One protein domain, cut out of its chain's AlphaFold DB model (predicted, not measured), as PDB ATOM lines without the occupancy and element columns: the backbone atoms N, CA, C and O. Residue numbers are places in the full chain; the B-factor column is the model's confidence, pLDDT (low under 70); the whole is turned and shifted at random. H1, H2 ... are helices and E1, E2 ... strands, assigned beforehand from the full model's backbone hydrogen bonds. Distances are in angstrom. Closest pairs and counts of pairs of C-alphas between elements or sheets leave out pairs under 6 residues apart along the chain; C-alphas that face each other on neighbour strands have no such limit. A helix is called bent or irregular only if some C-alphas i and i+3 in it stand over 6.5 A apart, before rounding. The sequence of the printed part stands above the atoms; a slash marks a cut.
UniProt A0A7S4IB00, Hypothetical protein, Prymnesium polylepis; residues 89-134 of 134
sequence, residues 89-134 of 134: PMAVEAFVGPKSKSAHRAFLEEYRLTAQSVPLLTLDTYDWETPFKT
ATOM      1  N   PRO A  89     -20.861  36.360  -9.394       96.00
ATOM      2  CA  PRO A  89     -21.501  36.017  -8.120       96.00
ATOM      3  C   PRO A  89     -21.778  34.519  -7.912       96.00
ATOM      4  O   PRO A  89     -22.128  34.129  -6.802       96.00
ATOM      5  N   MET A  90     -21.615  33.679  -8.940       94.81
ATOM      6  CA  MET A  90     -21.981  32.250  -8.929       94.81
ATOM      7  C   MET A  90     -21.268  31.426  -7.849       94.81
ATOM      8  O   MET A  90     -21.753  30.363  -7.482       94.81
ATOM      9  N   ALA A  91     -20.144  31.908  -7.318       94.00
ATOM     10  CA  ALA A  91     -19.436  31.273  -6.210       94.00
ATOM     11  C   ALA A  91     -20.199  31.275  -4.873       94.00
ATOM     12  O   ALA A  91     -19.871  30.478  -3.990       94.00
ATOM     13  N   VAL A  92     -21.214  32.131  -4.713       95.44
ATOM     14  CA  VAL A  92     -22.030  32.218  -3.496       95.44
ATOM     15  C   VAL A  92     -23.392  31.575  -3.733       95.44
ATOM     16  O   VAL A  92     -24.182  32.071  -4.530       95.44
ATOM     17  N   GLU A  93     -23.694  30.519  -2.982       96.12
ATOM     18  CA  GLU A  93     -25.007  29.863  -3.008       96.12
ATOM     19  C   GLU A  93     -25.983  30.519  -2.025       96.12
ATOM     20  O   GLU A  93     -27.130  30.788  -2.365       96.12
ATOM     21  N   ALA A  94     -25.522  30.832  -0.809       97.00
ATOM     22  CA  ALA A  94     -26.343  31.462   0.225       97.00
ATOM     23  C   ALA A  94     -25.512  32.268   1.238       97.00
ATOM     24  O   ALA A  94     -24.324  32.014   1.471       97.00
ATOM     25  N   PHE A  95     -26.160  33.208   1.921       97.06
ATOM     26  CA  PHE A  95     -25.640  33.818   3.147       97.06
ATOM     27  C   PHE A  95     -26.242  33.114   4.363       97.06
ATOM     28  O   PHE A  95     -27.347  32.594   4.292       97.06
ATOM     29  N   VAL A  96     -25.523  33.089   5.489       95.12
ATOM     30  CA  VAL A  96     -25.971  32.382   6.702       95.12
ATOM     31  C   VAL A  96     -25.857  33.294   7.916       95.12
ATOM     32  O   VAL A  96     -24.827  33.942   8.119       95.12
ATOM     33  N   GLY A  97     -26.903  33.315   8.736       91.62
ATOM     34  CA  GLY A  97     -26.949  33.948  10.046       91.62
ATOM     35  C   GLY A  97     -27.341  35.434  10.030       91.62
ATOM     36  O   GLY A  97     -27.117  36.150   9.053       91.62
ATOM     37  N   PRO A  98     -27.877  35.949  11.153       87.75
ATOM     38  CA  PRO A  98     -28.413  37.311  11.236       87.75
ATOM     39  C   PRO A  98     -27.349  38.397  11.029       87.75
ATOM     40  O   PRO A  98     -27.644  39.463  10.488       87.75
ATOM     41  N   LYS A  99     -26.091  38.118  11.402       90.50
ATOM     42  CA  LYS A  99     -24.955  39.039  11.223       90.50
ATOM     43  C   LYS A  99     -24.606  39.282   9.748       90.50
ATOM     44  O   LYS A  99     -23.965  40.277   9.437       90.50
ATOM     45  N   SER A 100     -25.068  38.419   8.844       93.56
ATOM     46  CA  SER A 100     -24.787  38.494   7.408       93.56
ATOM     47  C   SER A 100     -25.756  39.394   6.632       93.56
ATOM     48  O   SER A 100     -25.552  39.616   5.442       93.56
ATOM     49  N   LYS A 101     -26.806  39.931   7.270       95.38
ATOM     50  CA  LYS A 101     -27.904  40.646   6.592       95.38
ATOM     51  C   LYS A 101     -27.452  41.868   5.783       95.38
ATOM     52  O   LYS A 101     -27.962  42.099   4.689       95.38
ATOM     53  N   SER A 102     -26.520  42.665   6.306       96.81
ATOM     54  CA  SER A 102     -26.008  43.850   5.602       96.81
ATOM     55  C   SER A 102     -25.177  43.468   4.376       96.81
ATOM     56  O   SER A 102     -25.408  44.014   3.300       96.81
ATOM     57  N   ALA A 103     -24.267  42.502   4.530       96.94
ATOM     58  CA  ALA A 103     -23.431  41.988   3.449       96.94
ATOM     59  C   ALA A 103     -24.264  41.298   2.360       96.94
ATOM     60  O   ALA A 103     -24.032  41.524   1.179       96.94
ATOM     61  N   HIS A 104     -25.279  40.523   2.753       97.75
ATOM     62  CA  HIS A 104     -26.224  39.890   1.833       97.75
ATOM     63  C   HIS A 104     -26.957  40.923   0.975       97.75
ATOM     64  O   HIS A 104     -26.949  40.817  -0.246       97.75
ATOM     65  N   ARG A 105     -27.522  41.968   1.594       98.00
ATOM     66  CA  ARG A 105     -28.196  43.044   0.853       98.00
ATOM     67  C   ARG A 105     -27.253  43.743  -0.129       98.00
ATOM     68  O   ARG A 105     -27.637  43.935  -1.276       98.00
ATOM     69  N   ALA A 106     -26.042  44.089   0.309       98.19
ATOM     70  CA  ALA A 106     -25.047  44.729  -0.551       98.19
ATOM     71  C   ALA A 106     -24.640  43.826  -1.728       98.19
ATOM     72  O   ALA A 106     -24.505  44.298  -2.849       98.19
ATOM     73  N   PHE A 107     -24.505  42.519  -1.492       97.88
ATOM     74  CA  PHE A 107     -24.205  41.541  -2.534       97.88
ATOM     75  C   PHE A 107     -25.325  41.447  -3.580       97.88
ATOM     76  O   PHE A 107     -25.055  41.464  -4.778       97.88
ATOM     77  N   LEU A 108     -26.586  41.374  -3.140       98.31
ATOM     78  CA  LEU A 108     -27.728  41.349  -4.056       98.31
ATOM     79  C   LEU A 108     -27.809  42.626  -4.902       98.31
ATOM     80  O   LEU A 108     -28.098  42.545  -6.093       98.31
ATOM     81  N   GLU A 109     -27.538  43.783  -4.297       98.38
ATOM     82  CA  GLU A 109     -27.528  45.078  -4.980       98.38
ATOM     83  C   GLU A 109     -26.412  45.162  -6.033       98.38
ATOM     84  O   GLU A 109     -26.698  45.448  -7.196       98.38
ATOM     85  N   GLU A 110     -25.174  44.830  -5.655       98.12
ATOM     86  CA  GLU A 110     -23.994  44.856  -6.534       98.12
ATOM     87  C   GLU A 110     -24.190  43.977  -7.777       98.12
ATOM     88  O   GLU A 110     -23.966  44.407  -8.910       98.12
ATOM     89  N   TYR A 111     -24.672  42.748  -7.578       97.88
ATOM     90  CA  TYR A 111     -24.804  41.759  -8.649       97.88
ATOM     91  C   TYR A 111     -26.199  41.710  -9.285       97.88
ATOM     92  O   TYR A 111     -26.443  40.869 -10.149       97.88
ATOM     93  N   ARG A 112     -27.110  42.614  -8.893       98.00
ATOM     94  CA  ARG A 112     -28.500  42.690  -9.384       98.00
ATOM     95  C   ARG A 112     -29.256  41.361  -9.246       98.00
ATOM     96  O   ARG A 112     -29.975  40.940 -10.152       98.00
ATOM     97  N   LEU A 113     -29.076  40.698  -8.107       97.88
ATOM     98  CA  LEU A 113     -29.688  39.410  -7.775       97.88
ATOM     99  C   LEU A 113     -30.900  39.585  -6.857       97.88
ATOM    100  O   LEU A 113     -31.113  40.638  -6.257       97.88
ATOM    101  N   THR A 114     -31.683  38.518  -6.706       97.56
ATOM    102  CA  THR A 114     -32.797  38.470  -5.755       97.56
ATOM    103  C   THR A 114     -32.499  37.524  -4.595       97.56
ATOM    104  O   THR A 114     -31.653  36.633  -4.684       97.56
ATOM    105  N   ALA A 115     -33.248  37.681  -3.500       96.06
ATOM    106  CA  ALA A 115     -33.165  36.777  -2.355       96.06
ATOM    107  C   ALA A 115     -33.589  35.336  -2.695       96.06
ATOM    108  O   ALA A 115     -33.249  34.420  -1.958       96.06
ATOM    109  N   GLN A 116     -34.313  35.122  -3.800       96.06
ATOM    110  CA  GLN A 116     -34.621  33.780  -4.295       96.06
ATOM    111  C   GLN A 116     -33.399  33.114  -4.938       96.06
ATOM    112  O   GLN A 116     -33.253  31.902  -4.829       96.06
ATOM    113  N   SER A 117     -32.527  33.883  -5.599       95.88
ATOM    114  CA  SER A 117     -31.313  33.352  -6.229       95.88
ATOM    115  C   SER A 117     -30.204  33.068  -5.221       95.88
ATOM    116  O   SER A 117     -29.483  32.092  -5.376       95.88
ATOM    117  N   VAL A 118     -30.063  33.926  -4.206       97.12
ATOM    118  CA  VAL A 118     -29.083  33.768  -3.124       97.12
ATOM    119  C   VAL A 118     -29.801  34.043  -1.805       97.12
ATOM    120  O   VAL A 118     -29.929  35.212  -1.421       97.12
ATOM    121  N   PRO A 119     -30.332  33.020  -1.116       97.38
ATOM    122  CA  PRO A 119     -31.088  33.217   0.112       97.38
ATOM    123  C   PRO A 119     -30.195  33.601   1.295       97.38
ATOM    124  O   PRO A 119     -29.004  33.282   1.354       97.38
ATOM    125  N   LEU A 120     -30.800  34.286   2.268       97.31
ATOM    126  CA  LEU A 120     -30.247  34.442   3.608       97.31
ATOM    127  C   LEU A 120     -30.869  33.368   4.494       97.31
ATOM    128  O   LEU A 120     -32.064  33.411   4.758       97.31
ATOM    129  N   LEU A 121     -30.052  32.424   4.937       97.00
ATOM    130  CA  LEU A 121     -30.466  31.282   5.735       97.00
ATOM    131  C   LEU A 121     -30.112  31.500   7.208       97.00
ATOM    132  O   LEU A 121     -29.182  32.226   7.566       97.00
ATOM    133  N   THR A 122     -30.829  30.814   8.075       94.12
ATOM    134  CA  THR A 122     -30.497  30.591   9.477       94.12
ATOM    135  C   THR A 122     -29.898  29.196   9.623       94.12
ATOM    136  O   THR A 122     -30.286  28.274   8.909       94.12
ATOM    137  N   LEU A 123     -28.904  29.068  10.503       89.44
ATOM    138  CA  LEU A 123     -28.277  27.791  10.836       89.44
ATOM    139  C   LEU A 123     -28.854  27.303  12.163       89.44
ATOM    140  O   LEU A 123     -28.702  27.981  13.181       89.44
ATOM    141  N   ASP A 124     -29.484  26.140  12.138       87.25
ATOM    142  CA  ASP A 124     -29.920  25.399  13.310       87.25
ATOM    143  C   ASP A 124     -28.866  24.342  13.651       87.25
ATOM    144  O   ASP A 124     -28.734  23.321  12.982       87.25
ATOM    145  N   THR A 125     -28.079  24.601  14.693       83.81
ATOM    146  CA  THR A 125     -26.985  23.712  15.117       83.81
ATOM    147  C   THR A 125     -27.463  22.457  15.847       83.81
ATOM    148  O   THR A 125     -26.635  21.633  16.235       83.81
ATOM    149  N   TYR A 126     -28.769  22.320  16.084       85.06
ATOM    150  CA  TYR A 126     -29.364  21.150  16.733       85.06
ATOM    151  C   TYR A 126     -30.032  20.197  15.736       85.06
ATOM    152  O   TYR A 126     -30.286  19.043  16.077       85.06
ATOM    153  N   ASP A 127     -30.283  20.655  14.511       85.81
ATOM    154  CA  ASP A 127     -30.928  19.900  13.441       85.81
ATOM    155  C   ASP A 127     -29.898  19.538  12.367       85.81
ATOM    156  O   ASP A 127     -29.643  20.297  11.437       85.81
ATOM    157  N   TRP A 128     -29.265  18.376  12.512       82.56
ATOM    158  CA  TRP A 128     -28.212  17.938  11.590       82.56
ATOM    159  C   TRP A 128     -28.746  17.357  10.274       82.56
ATOM    160  O   TRP A 128     -27.974  17.217   9.326       82.56
ATOM    161  N   GLU A 129     -30.040  17.033  10.199       89.44
ATOM    162  CA  GLU A 129     -30.679  16.551   8.969       89.44
ATOM    163  C   GLU A 129     -31.050  17.723   8.054       89.44
ATOM    164  O   GLU A 129     -30.789  17.680   6.850       89.44
ATOM    165  N   THR A 130     -31.601  18.797   8.631       91.19
ATOM    166  CA  THR A 130     -31.986  20.017   7.910       91.19
ATOM    167  C   THR A 130     -31.454  21.288   8.587       91.19
ATOM    168  O   THR A 130     -32.231  22.131   9.048       91.19
ATOM    169  N   PRO A 131     -30.121  21.491   8.609       89.06
ATOM    170  CA  PRO A 131     -29.496  22.553   9.400       89.06
ATOM    171  C   PRO A 131     -29.757  23.964   8.872       89.06
ATOM    172  O   PRO A 131     -29.591  24.931   9.610       89.06
ATOM    173  N   PHE A 132     -30.149  24.122   7.606       93.88
ATOM    174  CA  PHE A 132     -30.359  25.433   6.995       93.88
ATOM    175  C   PHE A 132     -31.840  25.716   6.747       93.88
ATOM    176  O   PHE A 132     -32.521  24.950   6.068       93.88
ATOM    177  N   LYS A 133     -32.322  26.850   7.266       92.25
ATOM    178  CA  LYS A 133     -33.730  27.273   7.190       92.25
ATOM    179  C   LYS A 133     -33.821  28.707   6.666       92.25
ATOM    180  O   LYS A 133     -32.991  29.534   7.035       92.25
ATOM    181  N   THR A 134     -34.789  29.005   5.804       85.19
ATOM    182  CA  THR A 134     -35.062  30.373   5.311       85.19
ATOM    183  C   THR A 134     -35.724  31.240   6.366       85.19
ATOM    184  O   THR A 134     -36.641  30.712   7.033       85.19
TER     185      THR A 134
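This is residues 89 to 134 of the 134 residues of the protein "Hypothetical protein" of Prymnesium polylepis (UniProt A0A7S4IB00). One helix, H1, packs on a small parallel sheet of two strands, E1 and E2, and the loop after E2 sticks out at residues 125 to 130. The tail folds back, residues 132 to 133 pairing antiparallel with 122 to 123 of E2. The 46 printed residues hold E1, H1, E2 in that order, class mixed; the whole is only just compact, close to loose, radius of gyration of the C-alphas 11.2 A, spans 34 by 19 by 15 A.

E1, residues 92 to 96, and E2, residues 120 to 123, are parallel neighbours at 55 degrees, with N 121 and O 95 2.8 A apart. With H1, residues 98 to 111, between them in the chain, they form a strand-helix-strand unit, its crossover right-handed. The closest C-alphas of H1 and E1 are His 104 and Phe 95, 6.2 A; of H1 and E2, His 104 and Leu 120, 7.0 A. In H1, 8 of 10 O i to N i+4 pairs are within hydrogen-bond range.

E1, 10.9 A long, begins at C-alpha 92 (-22.030, 32.218, -3.496). H1, 20.7 A, is irregular: C-alphas 99 and 102 are 7.5 A apart. E2, 10.0 A, ends at C-alpha 123 (-28.277, 27.791, 10.836).

The printed part has no cut and no long link. No printed residue is under pLDDT 70.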